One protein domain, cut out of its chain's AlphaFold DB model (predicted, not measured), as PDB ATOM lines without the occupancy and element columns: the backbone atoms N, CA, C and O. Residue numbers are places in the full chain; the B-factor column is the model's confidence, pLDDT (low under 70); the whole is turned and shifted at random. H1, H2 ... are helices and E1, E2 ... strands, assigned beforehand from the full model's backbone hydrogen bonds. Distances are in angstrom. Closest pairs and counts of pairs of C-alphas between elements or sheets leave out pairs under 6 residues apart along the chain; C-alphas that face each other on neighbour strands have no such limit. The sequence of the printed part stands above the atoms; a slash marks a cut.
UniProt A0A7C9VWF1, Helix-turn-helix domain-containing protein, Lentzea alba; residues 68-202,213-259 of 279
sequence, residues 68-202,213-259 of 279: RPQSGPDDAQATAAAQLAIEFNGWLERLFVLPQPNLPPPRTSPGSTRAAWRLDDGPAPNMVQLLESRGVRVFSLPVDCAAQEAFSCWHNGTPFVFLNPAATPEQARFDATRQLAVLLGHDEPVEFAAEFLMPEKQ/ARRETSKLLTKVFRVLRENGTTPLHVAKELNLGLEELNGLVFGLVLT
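AT A GLANCE: This is residues 68 to 202 and 213 to 259 of the 279 residues of the protein "Helix-turn-helix domain-containing protein" of Lentzea alba (UniProt A0A7C9VWF1). A small three-stranded sheet, E1, E3 and E2, lies in the middle between the long helix H1 on one face and H3 and H4 on the other. Beyond H4, H5 and H2 make one end of the longest axis; H6, H7 and H8 lie toward the other end, with H7 and H8 meeting at a right angle. The printed part has 182 residues, with named elements in the order H1 H2 H3 E1 E2 E3 H4 H5 H6 H7 H8; the class is mostly helix and the sheet is mixed. It is compact, with a radius of gyration of the C-alphas of 16.1 A and spans of 50 by 35 by 31 A.

HOW THE PARTS SIT: Start at the inner strand E3, residues 158 to 163. E1, residues 137 to 140, is its parallel neighbour, with N 139 and O 161 2.9 A apart, within hydrogen-bond range. E2, residues 151 to 155, forms an antiparallel hairpin with E3; N 160 and O 153 are 2.8 A apart. Three layers, helices on both faces of the sheet, come from H1, residues 76 to 95, opposite H3, residues 127 to 133, and H4, residues 169 to 183. H1 has a height of 8.5 A over the sheet, H3 8.8 A and H4 8.0 A. H4 touches H5, residues 189 to 197, at a steep tilt of 61 degrees, closest at C-alphas 181 and 189, 4.9 A. H5 touches H2, residues 110 to 116, closest at C-alphas 196 and 110, 4.8 A. H3 touches H6, residues 219 to 230, through residues 219 to 220 of H6 alone; C-alphas 129 and 219 are closest, 6.1 A. H7, residues 235 to 241, touches H8, residues 246 to 252, about perpendicular at 86 degrees; C-alphas 239 and 246 are closest, 5.7 A. H8 only grazes the sheet. Every O i to N i+4 pair is within range in H2 to H8, and 14 of 16 in H1.

IN THESE COORDINATES: Find C-alpha 158 at (21.615, -22.766, 10.498); E3 runs 16.6 A from there, E2 13.5 A and E1 10.3 A. Find C-alpha 76 at (8.689, -15.031, 24.942), where H1 begins its 29.3 A. H4 spans 21.2 A, H6 16.6 A and H5 12.1 A. H8 ends at C-alpha 252, (23.651, -20.927, 27.271).

THE WHOLE: The C-alphas farthest apart are those of Lys 201 and Lys 240, 50.9 A. Residues 203 to 212 are not printed, and C-alphas 202 and 213 are 17.9 A apart across this cut. H1 to H2 is a long link, residues 96 to 109. Look for pLDDT under 70 at residues 146, 201 to 202, 213, 255 and 257 to 259.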
ATOM      1  N   ARG A  68      16.458 -12.817  15.108       92.69
ATOM      2  CA  ARG A  68      15.164 -13.475  15.346       92.69
ATOM      3  C   ARG A  68      15.215 -14.941  14.905       92.69
ATOM      4  O   ARG A  68      15.638 -15.191  13.771       92.69
ATOM      5  N   PRO A  69      14.803 -15.896  15.757       94.62
ATOM      6  CA  PRO A  69      14.648 -17.284  15.342       94.62
ATOM      7  C   PRO A  69      13.503 -17.414  14.325       94.62
ATOM      8  O   PRO A  69      12.478 -16.741  14.430       94.62
ATOM      9  N   GLN A  70      13.687 -18.285  13.339       93.88
ATOM     10  CA  GLN A  70      12.673 -18.737  12.388       93.88
ATOM     11  C   GLN A  70      12.065 -20.025  12.943       93.88
ATOM     12  O   GLN A  70      12.804 -20.946  13.293       93.88
ATOM     13  N   SER A  71      10.737 -20.079  13.042       85.25
ATOM     14  CA  SER A  71      10.030 -21.206  13.675       85.25
ATOM     15  C   SER A  71      10.500 -21.459  15.117       85.25
ATOM     16  O   SER A  71      10.751 -22.594  15.503       85.25
ATOM     17  N   GLY A  72      10.714 -20.378  15.881       80.25
ATOM     18  CA  GLY A  72      11.054 -20.441  17.305       80.25
ATOM     19  C   GLY A  72       9.855 -20.801  18.192       80.25
ATOM     20  O   GLY A  72       8.745 -20.950  17.685       80.25
ATOM     21  N   PRO A  73      10.067 -20.938  19.510       86.62
ATOM     22  CA  PRO A  73       9.000 -21.253  20.455       86.62
ATOM     23  C   PRO A  73       8.019 -20.078  20.586       86.62
ATOM     24  O   PRO A  73       8.414 -18.924  20.442       86.62
ATOM     25  N   ASP A  74       6.765 -20.357  20.944       87.31
ATOM     26  CA  ASP A  74       5.767 -19.305  21.204       87.31
ATOM     27  C   ASP A  74       6.047 -18.533  22.507       87.31
ATOM     28  O   ASP A  74       5.621 -17.388  22.683       87.31
ATOM     29  N   ASP A  75       6.792 -19.144  23.431       91.50
ATOM     30  CA  ASP A  75       7.154 -18.532  24.703       91.50
ATOM     31  C   ASP A  75       8.182 -17.399  24.520       91.50
ATOM     32  O   ASP A  75       9.239 -17.549  23.893       91.50
ATOM     33  N   ALA A  76       7.882 -16.237  25.104       91.94
ATOM     34  CA  ALA A  76       8.689 -15.031  24.942       91.94
ATOM     35  C   ALA A  76      10.054 -15.112  25.648       91.94
ATOM     36  O   ALA A  76      11.015 -14.474  25.203       91.94
ATOM     37  N   GLN A  77      10.157 -15.866  26.747       92.12
ATOM     38  CA  GLN A  77      11.403 -16.040  27.490       92.12
ATOM     39  C   GLN A  77      12.323 -17.028  26.762       92.12
ATOM     40  O   GLN A  77      13.510 -16.744  26.585       92.12
ATOM     41  N   ALA A  78      11.761 -18.133  26.270       92.06
ATOM     42  CA  ALA A  78      12.436 -19.115  25.429       92.06
ATOM     43  C   ALA A  78      12.911 -18.492  24.108       92.06
ATOM     44  O   ALA A  78      14.061 -18.686  23.705       92.06
ATOM     45  N   THR A  79      12.073 -17.658  23.481       94.44
ATOM     46  CA  THR A  79      12.464 -16.861  22.313       94.44
ATOM     47  C   THR A  79      13.653 -15.971  22.646       94.44
ATOM     48  O   THR A  79      14.655 -16.016  21.938       94.44
ATOM     49  N   ALA A  80      13.604 -15.211  23.744       95.06
ATOM     50  CA  ALA A  80      14.709 -14.338  24.134       95.06
ATOM     51  C   ALA A  80      16.014 -15.115  24.393       95.06
ATOM     52  O   ALA A  80      17.080 -14.679  23.959       95.06
ATOM     53  N   ALA A  81      15.942 -16.291  25.028       93.62
ATOM     54  CA  ALA A  81      17.093 -17.181  25.189       93.62
ATOM     55  C   ALA A  81      17.665 -17.637  23.832       93.62
ATOM     56  O   ALA A  81      18.883 -17.604  23.640       93.62
ATOM     57  N   ALA A  82      16.808 -17.981  22.865       95.25
ATOM     58  CA  ALA A  82      17.245 -18.326  21.514       95.25
ATOM     59  C   ALA A  82      17.939 -17.152  20.810       95.25
ATOM     60  O   ALA A  82      18.991 -17.343  20.204       95.25
ATOM     61  N   GLN A  83      17.412 -15.931  20.934       96.69
ATOM     62  CA  GLN A  83      18.037 -14.736  20.353       96.69
ATOM     63  C   GLN A  83      19.454 -14.509  20.901       96.69
ATOM     64  O   GLN A  83      20.377 -14.251  20.127       96.69
ATOM     65  N   LEU A  84      19.646 -14.666  22.216       95.81
ATOM     66  CA  LEU A  84      20.962 -14.552  22.850       95.81
ATOM     67  C   LEU A  84      21.929 -15.649  22.384       95.81
ATOM     68  O   LEU A  84      23.096 -15.371  22.111       95.81
ATOM     69  N   ALA A  85      21.454 -16.887  22.248       95.38
ATOM     70  CA  ALA A  85      22.272 -17.993  21.755       95.38
ATOM     71  C   ALA A  85      22.673 -17.827  20.285       95.38
ATOM     72  O   ALA A  85      23.804 -18.138  19.916       95.38
ATOM     73  N   ILE A  86      21.769 -17.317  19.447       96.88
ATOM     74  CA  ILE A  86      22.053 -17.021  18.040       96.88
ATOM     75  C   ILE A  86      23.096 -15.904  17.941       96.88
ATOM     76  O   ILE A  86      24.037 -16.013  17.157       96.88
ATOM     77  N   GLU A  87      22.978 -14.854  18.756       96.06
ATOM     78  CA  GLU A  87      23.978 -13.784  18.816       96.06
ATOM     79  C   GLU A  87      25.343 -14.309  19.280       96.06
ATOM     80  O   GLU A  87      26.371 -13.992  18.674       96.06
ATOM     81  N   PHE A  88      25.353 -15.182  20.291       95.50
ATOM     82  CA  PHE A  88      26.562 -15.869  20.730       95.50
ATOM     83  C   PHE A  88      27.165 -16.747  19.623       95.50
ATOM     84  O   PHE A  88      28.371 -16.692  19.385       95.50
ATOM     85  N   ASN A  89      26.348 -17.505  18.888       96.12
ATOM     86  CA  ASN A  89      26.814 -18.281  17.740       96.12
ATOM     87  C   ASN A  89      27.404 -17.381  16.645       96.12
ATOM     88  O   ASN A  89      28.472 -17.681  16.122       96.12
ATOM     89  N   GLY A  90      26.771 -16.243  16.348       95.50
ATOM     90  CA  GLY A  90      27.303 -15.273  15.390       95.50
ATOM     91  C   GLY A  90      28.648 -14.679  15.823       95.50
ATOM     92  O   GLY A  90      29.467 -14.319  14.980       95.50
ATOM     93  N   TRP A  91      28.913 -14.584  17.130       94.38
ATOM     94  CA  TRP A  91      30.244 -14.263  17.652       94.38
ATOM     95  C   TRP A  91      31.241 -15.408  17.461       94.38
ATOM     96  O   TRP A  91      32.353 -15.162  16.997       94.38
ATOM     97  N   LEU A  92      30.836 -16.656  17.724       93.19
ATOM     98  CA  LEU A  92      31.674 -17.834  17.483       93.19
ATOM     99  C   LEU A  92      32.094 -17.958  16.018       93.19
ATOM    100  O   LEU A  92      33.259 -18.223  15.742       93.19
ATOM    101  N   GLU A  93      31.180 -17.722  15.080       93.81
ATOM    102  CA  GLU A  93      31.437 -17.838  13.638       93.81
ATOM    103  C   GLU A  93      32.414 -16.782  13.105       93.81
ATOM    104  O   GLU A  93      33.038 -16.993  12.069       93.81
ATOM    105  N   ARG A  94      32.622 -15.674  13.831       93.75
ATOM    106  CA  ARG A  94      33.693 -14.712  13.509       93.75
ATOM    107  C   ARG A  94      35.080 -15.217  13.899       93.75
ATOM    108  O   ARG A  94      36.070 -14.736  13.355       93.75
ATOM    109  N   LEU A  95      35.155 -16.143  14.853       91.12
ATOM    110  CA  LEU A  95      36.407 -16.632  15.434       91.12
ATOM    111  C   LEU A  95      36.766 -18.048  14.972       91.12
ATOM    112  O   LEU A  95      37.941 -18.414  14.965       91.12
ATOM    113  N   PHE A  96      35.770 -18.850  14.599       92.50
ATOM    114  CA  PHE A  96      35.922 -20.265  14.288       92.50
ATOM    115  C   PHE A  96      35.148 -20.642  13.029       92.50
ATOM    116  O   PHE A  96      34.016 -20.214  12.817       92.50
ATOM    117  N   VAL A  97      35.722 -21.554  12.245       93.19
ATOM    118  CA  VAL A  97      34.979 -22.267  11.203       93.19
ATOM    119  C   VAL A  97      34.202 -23.400  11.870       93.19
ATOM    120  O   VAL A  97      34.790 -24.378  12.338       93.19
ATOM    121  N   LEU A  98      32.882 -23.251  11.949       93.81
ATOM    122  CA  LEU A  98      31.992 -24.247  12.545       93.81
ATOM    123  C   LEU A  98      31.478 -25.244  11.489       93.81
ATOM    124  O   LEU A  98      31.428 -24.902  10.303       93.81
ATOM    125  N   PRO A  99      31.072 -26.468  11.886       95.31
ATOM    126  CA  PRO A  99      30.479 -27.429  10.962       95.31
ATOM    127  C   PRO A  99      29.256 -26.842  10.250       95.31
ATOM    128  O   PRO A  99      28.372 -26.254  10.885       95.31
ATOM    129  N   GLN A 100      29.214 -27.004   8.930       94.56
ATOM    130  CA  GLN A 100      28.093 -26.548   8.113       94.56
ATOM    131  C   GLN A 100      26.884 -27.479   8.287       94.56
ATOM    132  O   GLN A 100      27.083 -28.686   8.472       94.56
ATOM    133  N   PRO A 101      25.646 -26.953   8.236       95.88
ATOM    134  CA  PRO A 101      24.436 -27.766   8.299       95.88
ATOM    135  C   PRO A 101      24.430 -28.852   7.215       95.88
ATOM    136  O   PRO A 101      24.523 -28.564   6.026       95.88
ATOM    137  N   ASN A 102      24.324 -30.110   7.639       95.56
ATOM    138  CA  ASN A 102      24.278 -31.288   6.776       95.56
ATOM    139  C   ASN A 102      23.199 -32.256   7.286       95.56
ATOM    140  O   ASN A 102      23.481 -33.359   7.774       95.56
ATOM    141  N   LEU A 103      21.955 -31.781   7.239       96.06
ATOM    142  CA  LEU A 103      20.765 -32.569   7.538       96.06
ATOM    143  C   LEU A 103      20.256 -33.246   6.257       96.06
ATOM    144  O   LEU A 103      20.397 -32.671   5.176       96.06
ATOM    145  N   PRO A 104      19.679 -34.460   6.346       96.19
ATOM    146  CA  PRO A 104      19.023 -35.069   5.196       96.19
ATOM    147  C   PRO A 104      17.815 -34.226   4.739       96.19
ATOM    148  O   PRO A 104      17.363 -33.347   5.478       96.19
ATOM    149  N   PRO A 105      17.268 -34.492   3.538       95.94
ATOM    150  CA  PRO A 105      16.078 -33.804   3.052       95.94
ATOM    151  C   PRO A 105      14.909 -33.852   4.055       95.94
ATOM    152  O   PRO A 105      14.809 -34.809   4.836       95.94
ATOM    153  N   PRO A 106      13.996 -32.865   4.027       96.06
ATOM    154  CA  PRO A 106      12.814 -32.871   4.881       96.06
ATOM    155  C   PRO A 106      12.032 -34.187   4.789       96.06
ATOM    156  O   PRO A 106      11.961 -34.801   3.725       96.06
ATOM    157  N   ARG A 107      11.442 -34.609   5.910       95.62
ATOM    158  CA  ARG A 107      10.638 -35.833   6.067       95.62
ATOM    159  C   ARG A 107      11.386 -37.140   5.756       95.62
ATOM    160  O   ARG A 107      10.761 -38.183   5.580       95.62
ATOM    161  N   THR A 108      12.723 -37.131   5.746       97.19
ATOM    162  CA  THR A 108      13.528 -38.366   5.667       97.19
ATOM    163  C   THR A 108      13.273 -39.244   6.895       97.19
ATOM    164  O   THR A 108      13.366 -38.752   8.018       97.19
ATOM    165  N   SER A 109      12.982 -40.535   6.702       95.81
ATOM    166  CA  SER A 109      12.673 -41.473   7.797       95.81
ATOM    167  C   SER A 109      13.840 -41.665   8.786       95.81
ATOM    168  O   SER A 109      14.995 -41.389   8.429       95.81
ATOM    169  N   PRO A 110      13.593 -42.169  10.011       94.50
ATOM    170  CA  PRO A 110      14.649 -42.459  10.981       94.50
ATOM    171  C   PRO A 110      15.720 -43.398  10.421       94.50
ATOM    172  O   PRO A 110      16.901 -43.039  10.409       94.50
ATOM    173  N   GLY A 111      15.325 -44.551   9.870       93.56
ATOM    174  CA  GLY A 111      16.254 -45.500   9.244       93.56
ATOM    175  C   GLY A 111      17.086 -44.890   8.108       93.56
ATOM    176  O   GLY A 111      18.305 -45.065   8.066       93.56
ATOM    177  N   SER A 112      16.464 -44.096   7.231       95.06
ATOM    178  CA  SER A 112      17.173 -43.412   6.137       95.06
ATOM    179  C   SER A 112      18.114 -42.321   6.648       95.06
ATOM    180  O   SER A 112      19.211 -42.160   6.119       95.06
ATOM    181  N   THR A 113      17.732 -41.605   7.710       96.00
ATOM    182  CA  THR A 113      18.590 -40.611   8.373       96.00
ATOM    183  C   THR A 113      19.830 -41.287   8.947       96.00
ATOM    184  O   THR A 113      20.947 -40.827   8.716       96.00
ATOM    185  N   ARG A 114      19.660 -42.426   9.633       94.44
ATOM    186  CA  ARG A 114      20.776 -43.233  10.148       94.44
ATOM    187  C   ARG A 114      21.696 -43.710   9.025       94.44
ATOM    188  O   ARG A 114      22.910 -43.555   9.142       94.44
ATOM    189  N   ALA A 115      21.131 -44.214   7.927       93.44
ATOM    190  CA  ALA A 115      21.885 -44.674   6.763       93.44
ATOM    191  C   ALA A 115      22.666 -43.536   6.085       93.44
ATOM    192  O   ALA A 115      23.872 -43.660   5.859       93.44
ATOM    193  N   ALA A 116      22.023 -42.388   5.844       94.94
ATOM    194  CA  ALA A 116      22.668 -41.184   5.313       94.94
ATOM    195  C   ALA A 116      23.817 -40.713   6.216       94.94
ATOM    196  O   ALA A 116      24.820 -40.158   5.761       94.94
ATOM    197  N   TRP A 117      23.689 -40.962   7.518       94.94
ATOM    198  CA  TRP A 117      24.681 -40.617   8.518       94.94
ATOM    199  C   TRP A 117      25.702 -41.712   8.814       94.94
ATOM    200  O   TRP A 117      26.612 -41.447   9.603       94.94
ATOM    201  N   ARG A 118      25.606 -42.865   8.136       93.31
ATOM    202  CA  ARG A 118      26.460 -44.048   8.319       93.31
ATOM    203  C   ARG A 118      26.524 -44.495   9.780       93.31
ATOM    204  O   ARG A 118      27.596 -44.779  10.300       93.31
ATOM    205  N   LEU A 119      25.376 -44.474  10.454       91.31
ATOM    206  CA  LEU A 119      25.241 -45.024  11.796       91.31
ATOM    207  C   LEU A 119      25.024 -46.534  11.696       91.31
ATOM    208  O   LEU A 119      24.201 -46.979  10.898       91.31
ATOM    209  N   ASP A 120      25.735 -47.294  12.525       83.31
ATOM    210  CA  ASP A 120      25.582 -48.749  12.617       83.31
ATOM    211  C   ASP A 120      24.169 -49.136  13.072       83.31
ATOM    212  O   ASP A 120      23.422 -48.305  13.579       83.31
ATOM    213  N   ASP A 121      23.803 -50.415  13.004       79.75
ATOM    214  CA  ASP A 121      22.516 -50.901  13.528       79.75
ATOM    215  C   ASP A 121      22.446 -50.897  15.078       79.75
ATOM    216  O   ASP A 121      21.451 -51.341  15.643       79.75
ATOM    217  N   GLY A 122      23.474 -50.394  15.780       78.06
ATOM    218  CA  GLY A 122      23.556 -50.262  17.246       78.06
ATOM    219  C   GLY A 122      22.872 -49.003  17.816       78.06
ATOM    220  O   GLY A 122      22.369 -48.172  17.054       78.06
ATOM    221  N   PRO A 123      22.759 -48.853  19.155       79.38
ATOM    222  CA  PRO A 123      22.115 -47.689  19.764       79.38
ATOM    223  C   PRO A 123      22.710 -46.399  19.206       79.38
ATOM    224  O   PRO A 123      23.905 -46.352  18.907       79.38
ATOM    225  N   ALA A 124      21.896 -45.351  19.035       84.94
ATOM    226  CA  ALA A 124      22.434 -44.089  18.526       84.94
ATOM    227  C   ALA A 124      23.656 -43.624  19.367       84.94
ATOM    228  O   ALA A 124      23.737 -43.901  20.569       84.94
ATOM    229  N   PRO A 125      24.634 -42.918  18.785       89.00
ATOM    230  CA  PRO A 125      25.741 -42.358  19.556       89.00
ATOM    231  C   PRO A 125      25.248 -41.184  20.414       89.00
ATOM    232  O   PRO A 125      24.054 -40.904  20.476       89.00
ATOM    233  N   ASN A 126      26.157 -40.479  21.084       92.19
ATOM    234  CA  ASN A 126      25.839 -39.241  21.799       92.19
ATOM    235  C   ASN A 126      25.128 -38.239  20.863       92.19
ATOM    236  O   ASN A 126      25.731 -37.768  19.898       92.19
ATOM    237  N   MET A 127      23.861 -37.934  21.142       94.81
ATOM    238  CA  MET A 127      22.989 -37.130  20.290       94.81
ATOM    239  C   MET A 127      23.434 -35.678  20.219       94.81
ATOM    240  O   MET A 127      23.437 -35.115  19.129       94.81
ATOM    241  N   VAL A 128      23.894 -35.084  21.324       95.31
ATOM    242  CA  VAL A 128      24.425 -33.709  21.299       95.31
ATOM    243  C   VAL A 128      25.592 -33.606  20.315       95.31
ATOM    244  O   VAL A 128      25.592 -32.768  19.419       95.31
ATOM    245  N   GLN A 129      26.564 -34.509  20.423       95.12
ATOM    246  CA  GLN A 129      27.751 -34.509  19.566       95.12
ATOM    247  C   GLN A 129      27.431 -34.899  18.122       95.12
ATOM    248  O   GLN A 129      28.050 -34.376  17.195       95.12
ATOM    249  N   LEU A 130      26.481 -35.817  17.925       96.19
ATOM    250  CA  LEU A 130      26.012 -36.188  16.598       96.19
ATOM    251  C   LEU A 130      25.410 -34.968  15.902       96.19
ATOM    252  O   LEU A 130      25.866 -34.629  14.814       96.19
ATOM    253  N   LEU A 131      24.471 -34.271  16.541       97.81
ATOM    254  CA  LEU A 131      23.842 -33.065  15.999       97.81
ATOM    255  C   LEU A 131      24.878 -31.978  15.674       97.81
ATOM    256  O   LEU A 131      24.894 -31.464  14.555       97.81
ATOM    257  N   GLU A 132      25.818 -31.717  16.586       97.25
ATOM    258  CA  GLU A 132      26.925 -30.776  16.351       97.25
ATOM    259  C   GLU A 132      27.775 -31.149  15.133       97.25
ATOM    260  O   GLU A 132      28.125 -30.288  14.325       97.25
ATOM    261  N   SER A 133      28.087 -32.439  14.963       96.62
ATOM    262  CA  SER A 133      28.856 -32.924  13.809       96.62
ATOM    263  C   SER A 133      28.121 -32.757  12.473       96.62
ATOM    264  O   SER A 133      28.764 -32.740  11.427       96.62
ATOM    265  N   ARG A 134      26.788 -32.607  12.504       97.50
ATOM    266  CA  ARG A 134      25.928 -32.331  11.341       97.50
ATOM    267  C   ARG A 134      25.592 -30.850  11.188       97.50
ATOM    268  O   ARG A 134      24.698 -30.505  10.422       97.50
ATOM    269  N   GLY A 135      26.292 -29.979  11.913       96.69
ATOM    270  CA  GLY A 135      26.121 -28.532  11.821       96.69
ATOM    271  C   GLY A 135      24.921 -27.976  12.582       96.69
ATOM    272  O   GLY A 135      24.646 -26.786  12.461       96.69
ATOM    273  N   VAL A 136      24.244 -28.778  13.406       98.06
ATOM    274  CA  VAL A 136      23.216 -28.278  14.328       98.06
ATOM    275  C   VAL A 136      23.890 -27.636  15.535       98.06
ATOM    276  O   VAL A 136      24.778 -28.223  16.151       98.06
ATOM    277  N   ARG A 137      23.478 -26.421  15.893       97.62
ATOM    278  CA  ARG A 137      23.967 -25.734  17.091       97.62
ATOM    279  C   ARG A 137      23.145 -26.176  18.289       97.62
ATOM    280  O   ARG A 137      21.946 -25.918  18.334       97.62
ATOM    281  N   VAL A 138      23.773 -26.844  19.251       96.94
ATOM    282  CA  VAL A 138      23.082 -27.336  20.447       96.94
ATOM    283  C   VAL A 138      23.457 -26.466  21.644       96.94
ATOM    284  O   VAL A 138      24.628 -26.382  22.012       96.94
ATOM    285  N   PHE A 139      22.461 -25.833  22.257       95.69
ATOM    286  CA  PHE A 139      22.606 -24.999  23.449       95.69
ATOM    287  C   PHE A 139      21.739 -25.524  24.593       95.69
ATOM    288  O   PHE A 139      20.798 -26.295  24.388       95.69
ATOM    289  N   SER A 140      22.061 -25.104  25.812       92.06
ATOM    290  CA  SER A 140      21.190 -25.313  26.966       92.06
ATOM    291  C   SER A 140      20.258 -24.121  27.111       92.06
ATOM    292  O   SER A 140      20.669 -22.975  26.913       92.06
ATOM    293  N   LEU A 141      19.024 -24.379  27.527       90.12
ATOM    294  CA  LEU A 141      18.201 -23.325  28.092       90.12
ATOM    295  C   LEU A 141      18.801 -22.867  29.425       90.12
ATOM    296  O   LEU A 141      19.355 -23.690  30.166       90.12
ATOM    297  N   PRO A 142      18.699 -21.572  29.748       85.75
ATOM    298  CA  PRO A 142      18.991 -21.090  31.087       85.75
ATOM    299  C   PRO A 142      18.094 -21.756  32.142       85.75
ATOM    300  O   PRO A 142      16.961 -22.141  31.858       85.75
ATOM    301  N   VAL A 143      18.589 -21.895  33.375       81.50
ATOM    302  CA  VAL A 143      17.883 -22.614  34.457       81.50
ATOM    303  C   VAL A 143      16.559 -21.942  34.834       81.50
ATOM    304  O   VAL A 143      15.595 -22.619  35.172       81.50
ATOM    305  N   ASP A 144      16.470 -20.620  34.717       81.38
ATOM    306  CA  ASP A 144      15.234 -19.858  34.919       81.38
ATOM    307  C   ASP A 144      14.222 -20.021  33.768       81.38
ATOM    308  O   ASP A 144      13.094 -19.547  33.875       81.38
ATOM    309  N   CYS A 145      14.597 -20.734  32.703       79.69
ATOM    310  CA  CYS A 145      13.714 -21.234  31.649       79.69
ATOM    311  C   CYS A 145      13.462 -22.749  31.764       79.69
ATOM    312  O   CYS A 145      12.900 -23.334  30.845       79.69
ATOM    313  N   ALA A 146      13.865 -23.415  32.855       67.38
ATOM    314  CA  ALA A 146      13.774 -24.877  32.979       67.38
ATOM    315  C   ALA A 146      12.337 -25.431  33.001       67.38
ATOM    316  O   ALA A 146      12.150 -26.635  32.841       67.38
ATOM    317  N   ALA A 147      11.322 -24.580  33.183       74.25
ATOM    318  CA  ALA A 147       9.921 -24.968  33.012       74.25
ATOM    319  C   ALA A 147       9.550 -25.243  31.540       74.25
ATOM    320  O   ALA A 147       8.515 -25.846  31.277       74.25
ATOM    321  N   GLN A 148      10.381 -24.803  30.592       79.12
ATOM    322  CA  GLN A 148      10.145 -24.949  29.160       79.12
ATOM    323  C   GLN A 148      10.681 -26.290  28.651       79.12
ATOM    324  O   GLN A 148      11.745 -26.766  29.065       79.12
ATOM    325  N   GLU A 149       9.958 -26.900  27.716       88.62
ATOM    326  CA  GLU A 149      10.451 -28.076  27.005       88.62
ATOM    327  C   GLU A 149      11.610 -27.718  26.067       88.62
ATOM    328  O   GLU A 149      11.801 -26.567  25.664       88.62
ATOM    329  N   ALA A 150      12.393 -28.731  25.694       93.81
ATOM    330  CA  ALA A 150      13.364 -28.573  24.623       93.81
ATOM    331  C   ALA A 150      12.660 -28.200  23.309       93.81
ATOM    332  O   ALA A 150      11.613 -28.766  22.982       93.81
ATOM    333  N   PHE A 151      13.271 -27.306  22.536       95.88
ATOM    334  CA  PHE A 151      12.758 -26.859  21.242       95.88
ATOM    335  C   PHE A 151      13.888 -26.695  20.221       95.88
ATOM    336  O   PHE A 151      15.076 -26.778  20.548       95.88
ATOM    337  N   SER A 152      13.518 -26.448  18.971       96.94
ATOM    338  CA  SER A 152      14.440 -26.160  17.879       96.94
ATOM    339  C   SER A 152      13.952 -24.979  17.054       96.94
ATOM    340  O   SER A 152      12.780 -24.617  17.105       96.94
ATOM    341  N   CYS A 153      14.865 -24.341  16.333       97.06
ATOM    342  CA  CYS A 153      14.533 -23.276  15.395       97.06
ATOM    343  C   CYS A 153      15.596 -23.171  14.302       97.06
ATOM    344  O   CYS A 153      16.722 -23.652  14.456       97.06
ATOM    345  N   TRP A 154      15.268 -22.474  13.223       97.25
ATOM    346  CA  TRP A 154      16.228 -22.104  12.189       97.25
ATOM    347  C   TRP A 154      16.655 -20.647  12.352       97.25
ATOM    348  O   TRP A 154      15.901 -19.807  12.835       97.25
ATOM    349  N   HIS A 155      17.870 -20.311  11.944       96.88
ATOM    350  CA  HIS A 155      18.270 -18.921  11.751       96.88
ATOM    351  C   HIS A 155      19.279 -18.837  10.612       96.88
ATOM    352  O   HIS A 155      20.342 -19.450  10.683       96.88
ATOM    353  N   ASN A 156      18.942 -18.091   9.553       94.44
ATOM    354  CA  ASN A 156      19.793 -17.896   8.372       94.44
ATOM    355  C   ASN A 156      20.374 -19.213   7.811       94.44
ATOM    356  O   ASN A 156      21.559 -19.302   7.506       94.44
ATOM    357  N   GLY A 157      19.544 -20.259   7.722       94.19
ATOM    358  CA  GLY A 157      19.955 -21.574   7.215       94.19
ATOM    359  C   GLY A 157      20.739 -22.443   8.205       94.19
ATOM    360  O   GLY A 157      21.075 -23.572   7.868       94.19
ATOM    361  N   THR A 158      20.994 -21.971   9.429       96.94
ATOM    362  CA  THR A 158      21.615 -22.766  10.498       96.94
ATOM    363  C   THR A 158      20.543 -23.299  11.460       96.94
ATOM    364  O   THR A 158      19.748 -22.500  11.965       96.94
ATOM    365  N   PRO A 159      20.494 -24.617  11.732       98.00
ATOM    366  CA  PRO A 159      19.563 -25.201  12.689       98.00
ATOM    367  C   PRO A 159      20.103 -25.127  14.123       98.00
ATOM    368  O   PRO A 159      21.280 -25.397  14.377       98.00
ATOM    369  N   PHE A 160      19.221 -24.811  15.067       98.12
ATOM    370  CA  PHE A 160      19.504 -24.717  16.495       98.12
ATOM    371  C   PHE A 160      18.600 -25.668  17.280       98.12
ATOM    372  O   PHE A 160      17.419 -25.809  16.966       98.12
ATOM    373  N   VAL A 161      19.150 -26.285  18.324       97.75
ATOM    374  CA  VAL A 161      18.430 -27.102  19.307       97.75
ATOM    375  C   VAL A 161      18.749 -26.576  20.700       97.75
ATOM    376  O   VAL A 161      19.913 -26.377  21.048       97.75
ATOM    377  N   PHE A 162      17.711 -26.386  21.504       96.25
ATOM    378  CA  PHE A 162      17.785 -25.891  22.869       96.25
ATOM    379  C   PHE A 162      17.292 -26.976  23.815       96.25
ATOM    380  O   PHE A 162      16.128 -27.363  23.761       96.25
ATOM    381  N   LEU A 163      18.180 -27.493  24.662       94.88
ATOM    382  CA  LEU A 163      17.865 -28.574  25.594       94.88
ATOM    383  C   LEU A 163      17.546 -28.032  26.986       94.88
ATOM    384  O   LEU A 163      18.191 -27.100  27.465       94.88
ATOM    385  N   ASN A 164      16.588 -28.662  27.664       92.12
ATOM    386  CA  ASN A 164      16.246 -28.314  29.036       92.12
ATOM    387  C   ASN A 164      17.327 -28.843  30.012       92.12
ATOM    388  O   ASN A 164      17.571 -30.058  30.059       92.12
ATOM    389  N   PRO A 165      17.973 -27.978  30.821       87.75
ATOM    390  CA  PRO A 165      18.984 -28.407  31.789       87.75
ATOM    391  C   PRO A 165      18.425 -29.306  32.906       87.75
ATOM    392  O   PRO A 165      19.185 -30.096  33.467       87.75
ATOM    393  N   ALA A 166      17.126 -29.219  33.214       89.19
ATOM    394  CA  ALA A 166      16.458 -29.985  34.270       89.19
ATOM    395  C   ALA A 166      15.957 -31.373  33.827       89.19
ATOM    396  O   ALA A 166      15.588 -32.177  34.682       89.19
ATOM    397  N   ALA A 167      15.963 -31.679  32.522       89.44
ATOM    398  CA  ALA A 167      15.609 -33.006  32.003       89.44
ATOM    399  C   ALA A 167      16.492 -34.099  32.636       89.44
ATOM    400  O   ALA A 167      17.579 -33.789  33.099       89.44
ATOM    401  N   THR A 168      16.123 -35.379  32.636       91.19
ATOM    402  CA  THR A 168      17.084 -36.461  32.955       91.19
ATOM    403  C   THR A 168      18.053 -36.687  31.781       91.19
ATOM    404  O   THR A 168      17.814 -36.168  30.689       91.19
ATOM    405  N   PRO A 169      19.172 -37.420  31.946       90.50
ATOM    406  CA  PRO A 169      20.036 -37.783  30.818       90.50
ATOM    407  C   PRO A 169      19.301 -38.505  29.679       90.50
ATOM    408  O   PRO A 169      19.533 -38.200  28.510       90.50
ATOM    409  N   GLU A 170      18.396 -39.423  30.017       90.81
ATOM    410  CA  GLU A 170      17.570 -40.171  29.067       90.81
ATOM    411  C   GLU A 170      16.605 -39.234  28.335       90.81
ATOM    412  O   GLU A 170      16.540 -39.252  27.105       90.81
ATOM    413  N   GLN A 171      15.926 -38.359  29.082       92.25
ATOM    414  CA  GLN A 171      15.000 -37.377  28.527       92.25
ATOM    415  C   GLN A 171      15.723 -36.382  27.610       92.25
ATOM    416  O   GLN A 171      15.266 -36.139  26.503       92.25
ATOM    417  N   ALA A 172      16.888 -35.862  28.007       92.69
ATOM    418  CA  ALA A 172      17.653 -34.909  27.197       92.69
ATOM    419  C   ALA A 172      18.077 -35.499  25.842       92.69
ATOM    420  O   ALA A 172      18.066 -34.813  24.819       92.69
ATOM    421  N   ARG A 173      18.441 -36.783  25.827       93.69
ATOM    422  CA  ARG A 173      18.781 -37.522  24.610       93.69
ATOM    423  C   ARG A 173      17.555 -37.763  23.727       93.69
ATOM    424  O   ARG A 173      17.640 -37.609  22.505       93.69
ATOM    425  N   PHE A 174      16.430 -38.128  24.340       95.19
ATOM    426  CA  PHE A 174      15.155 -38.266  23.644       95.19
ATOM    427  C   PHE A 174      14.731 -36.938  23.013       95.19
ATOM    428  O   PHE A 174      14.481 -36.878  21.813       95.19
ATOM    429  N   ASP A 175      14.787 -35.853  23.780       96.31
ATOM    430  CA  ASP A 175      14.467 -34.504  23.330       96.31
ATOM    431  C   ASP A 175      15.376 -34.025  22.202       96.31
ATOM    432  O   ASP A 175      14.875 -33.514  21.207       96.31
ATOM    433  N   ALA A 176      16.691 -34.243  22.286       97.06
ATOM    434  CA  ALA A 176      17.602 -33.911  21.190       97.06
ATOM    435  C   ALA A 176      17.197 -34.609  19.877       97.06
ATOM    436  O   ALA A 176      17.262 -34.013  18.802       97.06
ATOM    437  N   THR A 177      16.735 -35.858  19.965       97.38
ATOM    438  CA  THR A 177      16.292 -36.636  18.799       97.38
ATOM    439  C   THR A 177      14.919 -36.193  18.299       97.38
ATOM    440  O   THR A 177      14.720 -36.039  17.097       97.38
ATOM    441  N   ARG A 178      13.984 -35.912  19.208       97.62
ATOM    442  CA  ARG A 178      12.673 -35.342  18.879       97.62
ATOM    443  C   ARG A 178      12.829 -34.003  18.162       97.62
ATOM    444  O   ARG A 178      12.185 -33.766  17.149       97.62
ATOM    445  N   GLN A 179      13.744 -33.155  18.626       97.50
ATOM    446  CA  GLN A 179      14.031 -31.874  17.984       97.50
ATOM    447  C   GLN A 179      14.712 -32.020  16.620       97.50
ATOM    448  O   GLN A 179      14.447 -31.225  15.724       97.50
ATOM    449  N   LEU A 180      15.526 -33.058  16.406       97.81
ATOM    450  CA  LEU A 180      15.984 -33.405  15.057       97.81
ATOM    451  C   LEU A 180      14.801 -33.719  14.130       97.81
ATOM    452  O   LEU A 180      14.774 -33.234  13.003       97.81
ATOM    453  N   ALA A 181      13.818 -34.488  14.599       97.69
ATOM    454  CA  ALA A 181      12.628 -34.804  13.815       97.69
ATOM    455  C   ALA A 181      11.818 -33.544  13.455       97.69
ATOM    456  O   ALA A 181      11.403 -33.391  12.305       97.69
ATOM    457  N   VAL A 182      11.671 -32.613  14.407       97.00
ATOM    458  CA  VAL A 182      11.031 -31.303  14.186       97.00
ATOM    459  C   VAL A 182      11.788 -30.491  13.130       97.00
ATOM    460  O   VAL A 182      11.171 -29.971  12.202       97.00
ATOM    461  N   LEU A 183      13.122 -30.436  13.198       97.19
ATOM    462  CA  LEU A 183      13.949 -29.756  12.190       97.19
ATOM    463  C   LEU A 183      13.810 -30.370  10.790       97.19
ATOM    464  O   LEU A 183      13.899 -29.649   9.798       97.19
ATOM    465  N   LEU A 184      13.589 -31.684  10.711       97.12
ATOM    466  CA  LEU A 184      13.311 -32.398   9.466       97.12
ATOM    467  C   LEU A 184      11.851 -32.250   9.002       97.12
ATOM    468  O   LEU A 184      11.530 -32.699   7.904       97.12
ATOM    469  N   GLY A 185      10.977 -31.607   9.779       96.19
ATOM    470  CA  GLY A 185       9.583 -31.349   9.409       96.19
ATOM    471  C   GLY A 185       8.674 -32.576   9.494       96.19
ATOM    472  O   GLY A 185       7.770 -32.707   8.670       96.19
ATOM    473  N   HIS A 186       8.939 -33.490  10.433       96.62
ATOM    474  CA  HIS A 186       8.049 -34.620  10.723       96.62
ATOM    475  C   HIS A 186       6.840 -34.189  11.554       96.62
ATOM    476  O   HIS A 186       6.987 -33.414  12.498       96.62
ATOM    477  N   ASP A 187       5.668 -34.740  11.232       93.75
ATOM    478  CA  ASP A 187       4.423 -34.489  11.976       93.75
ATOM    479  C   ASP A 187       4.351 -35.329  13.272       93.75
ATOM    480  O   ASP A 187       3.716 -34.924  14.242       93.75
ATOM    481  N   GLU A 188       5.071 -36.457  13.304       95.31
ATOM    482  CA  GLU A 188       5.161 -37.421  14.413       95.31
ATOM    483  C   GLU A 188       6.611 -37.512  14.944       95.31
ATOM    484  O   GLU A 188       7.349 -38.474  14.695       95.31
ATOM    485  N   PRO A 189       7.112 -36.458  15.622       96.50
ATOM    486  CA  PRO A 189       8.514 -36.378  16.026       96.50
ATOM    487  C   PRO A 189       8.882 -37.322  17.184       96.50
ATOM    488  O   PRO A 189      10.067 -37.595  17.395       96.50
ATOM    489  N   VAL A 190       7.900 -37.806  17.950       96.19
ATOM    490  CA  VAL A 190       8.102 -38.725  19.085       96.19
ATOM    491  C   VAL A 190       8.387 -40.136  18.571       96.19
ATOM    492  O   VAL A 190       9.349 -40.775  18.999       96.19
ATOM    493  N   GLU A 191       7.606 -40.580  17.595       95.31
ATOM    494  CA  GLU A 191       7.719 -41.851  16.887       95.31
ATOM    495  C   GLU A 191       9.053 -41.912  16.139       95.31
ATOM    496  O   GLU A 191       9.810 -42.877  16.290       95.31
ATOM    497  N   PHE A 192       9.407 -40.823  15.439       96.25
ATOM    498  CA  PHE A 192      10.723 -40.677  14.820       96.25
ATOM    499  C   PHE A 192      11.844 -40.882  15.843       96.25
ATOM    500  O   PHE A 192      12.805 -41.607  15.580       96.25
ATOM    501  N   ALA A 193      11.754 -40.225  17.005       95.81
ATOM    502  CA  ALA A 193      12.800 -40.282  18.017       95.81
ATOM    503  C   ALA A 193      12.973 -41.691  18.592       95.81
ATOM    504  O   ALA A 193      14.109 -42.133  18.780       95.81
ATOM    505  N   ALA A 194      11.871 -42.406  18.825       92.25
ATOM    506  CA  ALA A 194      11.894 -43.782  19.303       92.25
ATOM    507  C   ALA A 194      12.615 -44.715  18.313       92.25
ATOM    508  O   ALA A 194      13.592 -45.367  18.691       92.25
ATOM    509  N   GLU A 195      12.207 -44.713  17.038       92.06
ATOM    510  CA  GLU A 195      12.823 -45.546  15.993       92.06
ATOM    511  C   GLU A 195      14.288 -45.148  15.741       92.06
ATOM    512  O   GLU A 195      15.165 -46.002  15.591       92.06
ATOM    513  N   PHE A 196      14.588 -43.844  15.733       93.50
ATOM    514  CA  PHE A 196      15.947 -43.360  15.509       93.50
ATOM    515  C   PHE A 196      16.897 -43.803  16.621       93.50
ATOM    516  O   PHE A 196      18.035 -44.185  16.339       93.50
ATOM    517  N   LEU A 197      16.470 -43.728  17.884       91.06
ATOM    518  CA  LEU A 197      17.306 -44.087  19.028       91.06
ATOM    519  C   LEU A 197      17.511 -45.597  19.147       91.06
ATOM    520  O   LEU A 197      18.623 -46.018  19.489       91.06
ATOM    521  N   MET A 198      16.467 -46.373  18.851       83.75
ATOM    522  CA  MET A 198      16.433 -47.827  18.990       83.75
ATOM    523  C   MET A 198      15.727 -48.474  17.778       83.75
ATOM    524  O   MET A 198      14.526 -48.733  17.828       83.75
ATOM    525  N   PRO A 199      16.461 -48.743  16.681       77.81
ATOM    526  CA  PRO A 199      15.915 -49.390  15.488       77.81
ATOM    527  C   PRO A 199      15.345 -50.782  15.770       77.81
ATOM    528  O   PRO A 199      15.901 -51.535  16.570       77.81
ATOM    529  N   GLU A 200      14.311 -51.176  15.023       70.38
ATOM    530  CA  GLU A 200      13.566 -52.425  15.247       70.38
ATOM    531  C   GLU A 200      14.444 -53.690  15.243       70.38
ATOM    532  O   GLU A 200      14.248 -54.618  16.029       70.38
ATOM    533  N   LYS A 201      15.505 -53.689  14.429       66.56
ATOM    534  CA  LYS A 201      16.493 -54.776  14.353       66.56
ATOM    535  C   LYS A 201      17.195 -55.076  15.689       66.56
ATOM    536  O   LYS A 201      17.807 -56.132  15.814       66.56
ATOM    537  N   GLN A 202      17.117 -54.185  16.681       65.50
ATOM    538  CA  GLN A 202      17.694 -54.371  18.018       65.50
ATOM    539  C   GLN A 202      16.788 -55.106  19.007       65.50
ATOM    540  O   GLN A 202      17.281 -55.549  20.048       65.50
ATOM    541  N   ALA A 213      22.521 -43.785  31.559       68.12
ATOM    542  CA  ALA A 213      22.784 -42.749  30.578       68.12
ATOM    543  C   ALA A 213      23.476 -41.584  31.294       68.12
ATOM    544  O   ALA A 213      23.002 -41.043  32.292       68.12
ATOM    545  N   ARG A 214      24.658 -41.210  30.807       80.62
ATOM    546  CA  ARG A 214      25.340 -40.001  31.275       80.62
ATOM    547  C   ARG A 214      24.772 -38.823  30.505       80.62
ATOM    548  O   ARG A 214      24.513 -38.949  29.310       80.62
ATOM    549  N   ARG A 215      24.626 -37.669  31.165       85.62
ATOM    550  CA  ARG A 215      24.235 -36.441  30.465       85.62
ATOM    551  C   ARG A 215      25.224 -36.167  29.340       85.62
ATOM    552  O   ARG A 215      26.437 -36.132  29.548       85.62
ATOM    553  N   GLU A 216      24.679 -35.972  28.156       88.56
ATOM    554  CA  GLU A 216      25.441 -35.692  26.955       88.56
ATOM    555  C   GLU A 216      25.782 -34.205  26.890       88.56
ATOM    556  O   GLU A 216      24.924 -33.356  27.121       88.56
ATOM    557  N   THR A 217      27.043 -33.884  26.604       87.44
ATOM    558  CA  THR A 217      27.536 -32.503  26.558       87.44
ATOM    559  C   THR A 217      28.239 -32.196  25.241       87.44
ATOM    560  O   THR A 217      28.758 -33.088  24.554       87.44
ATOM    561  N   SER A 218      28.260 -30.903  24.914       89.50
ATOM    562  CA  SER A 218      28.876 -30.350  23.711       89.50
ATOM    563  C   SER A 218      30.383 -30.614  23.651       89.50
ATOM    564  O   SER A 218      31.149 -30.195  24.529       89.50
ATOM    565  N   LYS A 219      30.835 -31.255  22.565       91.06
ATOM    566  CA  LYS A 219      32.272 -31.336  22.244       91.06
ATOM    567  C   LYS A 219      32.735 -30.094  21.498       91.06
ATOM    568  O   LYS A 219      33.893 -29.708  21.665       91.06
ATOM    569  N   LEU A 220      31.865 -29.481  20.696       89.75
ATOM    570  CA  LEU A 220      32.178 -28.264  19.952       89.75
ATOM    571  C   LEU A 220      32.535 -27.121  20.907       89.75
ATOM    572  O   LEU A 220      33.656 -26.613  20.857       89.75
ATOM    573  N   LEU A 221      31.635 -26.780  21.831       88.44
ATOM    574  CA  LEU A 221      31.829 -25.687  22.786       88.44
ATOM    575  C   LEU A 221      32.999 -25.973  23.730       88.44
ATOM    576  O   LEU A 221      33.775 -25.074  24.037       88.44
ATOM    577  N   THR A 222      33.203 -27.234  24.120       88.62
ATOM    578  CA  THR A 222      34.362 -27.623  24.937       88.62
ATOM    579  C   THR A 222      35.687 -27.344  24.214       88.62
ATOM    580  O   THR A 222      36.628 -26.831  24.821       88.62
ATOM    581  N   LYS A 223      35.786 -27.652  22.911       88.12
ATOM    582  CA  LYS A 223      36.983 -27.341  22.109       88.12
ATOM    583  C   LYS A 223      37.162 -25.832  21.934       88.12
ATOM    584  O   LYS A 223      38.272 -25.347  22.124       88.12
ATOM    585  N   VAL A 224      36.081 -25.112  21.631       88.94
ATOM    586  CA  VAL A 224      36.070 -23.645  21.514       88.94
ATOM    587  C   VAL A 224      36.600 -22.996  22.792       88.94
ATOM    588  O   VAL A 224      37.577 -22.256  22.740       88.94
ATOM    589  N   PHE A 225      36.021 -23.313  23.955       87.69
ATOM    590  CA  PHE A 225      36.434 -22.699  25.217       87.69
ATOM    591  C   PHE A 225      37.856 -23.074  25.621       87.69
ATOM    592  O   PHE A 225      38.538 -22.257  26.236       87.69
ATOM    593  N   ARG A 226      38.338 -24.267  25.254       88.19
ATOM    594  CA  ARG A 226      39.748 -24.620  25.442       88.19
ATOM    595  C   ARG A 226      40.668 -23.701  24.632       88.19
ATOM    596  O   ARG A 226      41.564 -23.112  25.222       88.19
ATOM    597  N   VAL A 227      40.403 -23.516  23.336       88.31
ATOM    598  CA  VAL A 227      41.211 -22.631  22.472       88.31
ATOM    599  C   VAL A 227      41.147 -21.177  22.947       88.31
ATOM    600  O   VAL A 227      42.166 -20.493  22.997       88.31
ATOM    601  N   LEU A 228      39.966 -20.701  23.355       88.38
ATOM    602  CA  LEU A 228      39.818 -19.360  23.926       88.38
ATOM    603  C   LEU A 228      40.692 -19.185  25.178       88.38
ATOM    604  O   LEU A 228      41.401 -18.188  25.284       88.38
ATOM    605  N   ARG A 229      40.707 -20.170  26.086       86.25
ATOM    606  CA  ARG A 229      41.557 -20.143  27.289       86.25
ATOM    607  C   ARG A 229      43.048 -20.172  26.950       86.25
ATOM    608  O   ARG A 229      43.801 -19.406  27.540       86.25
ATOM    609  N   GLU A 230      43.465 -21.009  26.000       87.94
ATOM    610  CA  GLU A 230      44.858 -21.088  25.527       87.94
ATOM    611  C   GLU A 230      45.346 -19.747  24.948       87.94
ATOM    612  O   GLU A 230      46.500 -19.371  25.142       87.94
ATOM    613  N   ASN A 231      44.446 -18.979  24.330       87.06
ATOM    614  CA  ASN A 231      44.727 -17.642  23.799       87.06
ATOM    615  C   ASN A 231      44.573 -16.509  24.833       87.06
ATOM    616  O   ASN A 231      44.705 -15.336  24.486       87.06
ATOM    617  N   GLY A 232      44.304 -16.828  26.104       86.56
ATOM    618  CA  GLY A 232      44.134 -15.845  27.179       86.56
ATOM    619  C   GLY A 232      42.770 -15.147  27.206       86.56
ATOM    620  O   GLY A 232      42.576 -14.212  27.985       86.56
ATOM    621  N   THR A 233      41.805 -15.596  26.400       88.25
ATOM    622  CA  THR A 233      40.436 -15.080  26.414       88.25
ATOM    623  C   THR A 233      39.666 -15.677  27.587       88.25
ATOM    624  O   THR A 233      39.392 -16.878  27.647       88.25
ATOM    625  N   THR A 234      39.290 -14.824  28.537       87.50
ATOM    626  CA  THR A 234      38.507 -15.229  29.708       87.50
ATOM    627  C   THR A 234      37.004 -15.210  29.409       87.50
ATOM    628  O   THR A 234      36.554 -14.448  28.552       87.50
ATOM    629  N   PRO A 235      36.182 -15.970  30.153       84.75
ATOM    630  CA  PRO A 235      34.725 -15.866  30.068       84.75
ATOM    631  C   PRO A 235      34.180 -14.445  30.232       84.75
ATOM    632  O   PRO A 235      33.242 -14.053  29.545       84.75
ATOM    633  N   LEU A 236      34.799 -13.656  31.115       86.94
ATOM    634  CA  LEU A 236      34.429 -12.261  31.338       86.94
ATOM    635  C   LEU A 236      34.688 -11.403  30.094       86.94
ATOM    636  O   LEU A 236      33.891 -10.522  29.778       86.94
ATOM    637  N   HIS A 237      35.781 -11.672  29.378       89.12
ATOM    638  CA  HIS A 237      36.073 -11.008  28.113       89.12
ATOM    639  C   HIS A 237      35.013 -11.336  27.055       89.12
ATOM    640  O   HIS A 237      34.471 -10.421  26.442       89.12
ATOM    641  N   VAL A 238      34.637 -12.614  26.920       89.81
ATOM    642  CA  VAL A 238      33.567 -13.049  26.001       89.81
ATOM    643  C   VAL A 238      32.234 -12.376  26.341       89.81
ATOM    644  O   VAL A 238      31.581 -11.810  25.466       89.81
ATOM    645  N   ALA A 239      31.847 -12.375  27.620       90.44
ATOM    646  CA  ALA A 239      30.625 -11.721  28.081       90.44
ATOM    647  C   ALA A 239      30.630 -10.214  27.761       90.44
ATOM    648  O   ALA A 239      29.630  -9.679  27.287       90.44
ATOM    649  N   LYS A 240      31.776  -9.540  27.935       90.81
ATOM    650  CA  LYS A 240      31.939  -8.122  27.598       90.81
ATOM    651  C   LYS A 240      31.789  -7.854  26.098       90.81
ATOM    652  O   LYS A 240      31.104  -6.903  25.741       90.81
ATOM    653  N   GLU A 241      32.385  -8.671  25.230       90.44
ATOM    654  CA  GLU A 241      32.253  -8.503  23.773       90.44
ATOM    655  C   GLU A 241      30.817  -8.703  23.275       90.44
ATOM    656  O   GLU A 241      30.385  -8.038  22.334       90.44
ATOM    657  N   LEU A 242      30.060  -9.583  23.930       90.25
ATOM    658  CA  LEU A 242      28.647  -9.832  23.632       90.25
ATOM    659  C   LEU A 242      27.698  -8.847  24.330       90.25
ATOM    660  O   LEU A 242      26.491  -8.903  24.113       90.25
ATOM    661  N   ASN A 243      28.217  -7.961  25.185       92.75
ATOM    662  CA  ASN A 243      27.428  -7.138  26.104       92.75
ATOM    663  C   ASN A 243      26.465  -7.963  26.985       92.75
ATOM    664  O   ASN A 243      25.380  -7.499  27.319       92.75
ATOM    665  N   LEU A 244      26.846  -9.177  27.382       91.00
ATOM    666  CA  LEU A 244      26.041 -10.060  28.228       91.00
ATOM    667  C   LEU A 244      26.545 -10.079  29.670       91.00
ATOM    668  O   LEU A 244      27.715  -9.821  29.953       91.00
ATOM    669  N   GLY A 245      25.652 -10.430  30.594       87.00
ATOM    670  CA  GLY A 245      26.057 -10.861  31.930       87.00
ATOM    671  C   GLY A 245      26.763 -12.221  31.872       87.00
ATOM    672  O   GLY A 245      26.460 -13.053  31.016       87.00
ATOM    673  N   LEU A 246      27.687 -12.476  32.802       85.44
ATOM    674  CA  LEU A 246      28.402 -13.759  32.863       85.44
ATOM    675  C   LEU A 246      27.453 -14.942  33.126       85.44
ATOM    676  O   LEU A 246      27.651 -16.024  32.579       85.44
ATOM    677  N   GLU A 247      26.407 -14.728  33.927       85.69
ATOM    678  CA  GLU A 247      25.375 -15.737  34.189       85.69
ATOM    679  C   GLU A 247      24.620 -16.137  32.916       85.69
ATOM    680  O   GLU A 247      24.390 -17.326  32.699       85.69
ATOM    681  N   GLU A 248      24.324 -15.177  32.030       88.31
ATOM    682  CA  GLU A 248      23.686 -15.465  30.740       88.31
ATOM    683  C   GLU A 248      24.582 -16.336  29.864       88.31
ATOM    684  O   GLU A 248      24.138 -17.357  29.343       88.31
ATOM    685  N   LEU A 249      25.866 -15.980  29.751       87.94
ATOM    686  CA  LEU A 249      26.819 -16.771  28.977       87.94
ATOM    687  C   LEU A 249      26.947 -18.200  29.531       87.94
ATOM    688  O   LEU A 249      26.932 -19.157  28.760       87.94
ATOM    689  N   ASN A 250      27.041 -18.351  30.856       87.06
ATOM    690  CA  ASN A 250      27.119 -19.655  31.520       87.06
ATOM    691  C   ASN A 250      25.881 -20.522  31.257       87.06
ATOM    692  O   ASN A 250      26.019 -21.724  31.008       87.06
ATOM    693  N   GLY A 251      24.691 -19.916  31.308       85.50
ATOM    694  CA  GLY A 251      23.419 -20.602  31.096       85.50
ATOM    695  C   GLY A 251      23.290 -21.201  29.696       85.50
ATOM    696  O   GLY A 251      22.836 -22.333  29.559       85.50
ATOM    697  N   LEU A 252      23.763 -20.491  28.669       84.25
ATOM    698  CA  LEU A 252      23.651 -20.927  27.271       84.25
ATOM    699  C   LEU A 252      24.492 -22.171  26.941       84.25
ATOM    700  O   LEU A 252      24.156 -22.944  26.047       84.25
ATOM    701  N   VAL A 253      25.595 -22.388  27.656       83.56
ATOM    702  CA  VAL A 253      26.661 -23.319  27.246       83.56
ATOM    703  C   VAL A 253      26.817 -24.522  28.173       83.56
ATOM    704  O   VAL A 253      27.931 -24.987  28.395       83.56
ATOM    705  N   PHE A 254      25.719 -25.041  28.730       75.31
ATOM    706  CA  PHE A 254      25.718 -26.204  29.642       75.31
ATOM    707  C   PHE A 254      26.603 -26.024  30.889       75.31
ATOM    708  O   PHE A 254      27.120 -27.001  31.433       75.31
ATOM    709  N   GLY A 255      26.870 -24.783  31.307       69.62
ATOM    710  CA  GLY A 255      27.846 -24.515  32.364       69.62
ATOM    711  C   GLY A 255      29.292 -24.885  31.997       69.62
ATOM    712  O   GLY A 255      30.149 -24.908  32.873       69.62
ATOM    713  N   LEU A 256      29.622 -25.134  30.721       71.00
ATOM    714  CA  LEU A 256      30.997 -25.435  30.273       71.00
ATOM    715  C   LEU A 256      31.984 -24.296  30.554       71.00
ATOM    716  O   LEU A 256      33.200 -24.499  30.607       71.00
ATOM    717  N   VAL A 257      31.458 -23.091  30.751       63.81
ATOM    718  CA  VAL A 257      32.232 -21.903  31.097       63.81
ATOM    719  C   VAL A 257      32.696 -21.912  32.557       63.81
ATOM    720  O   VAL A 257      33.556 -21.093  32.877       63.81
ATOM    721  N   LEU A 258      32.226 -22.865  33.388       50.25
ATOM    722  CA  LEU A 258      32.480 -22.959  34.832       50.25
ATOM    723  C   LEU A 258      33.849 -22.391  35.222       50.25
ATOM    724  O   LEU A 258      34.918 -22.905  34.876       50.25
ATOM    725  N   THR A 259      33.709 -21.247  35.882       40.09
ATOM    726  CA  THR A 259      34.685 -20.310  36.412       40.09
ATOM    727  C   THR A 259      35.951 -20.992  36.903       40.09
ATOM    728  O   THR A 259      35.911 -21.793  37.837       40.09
TER     729      THR A 259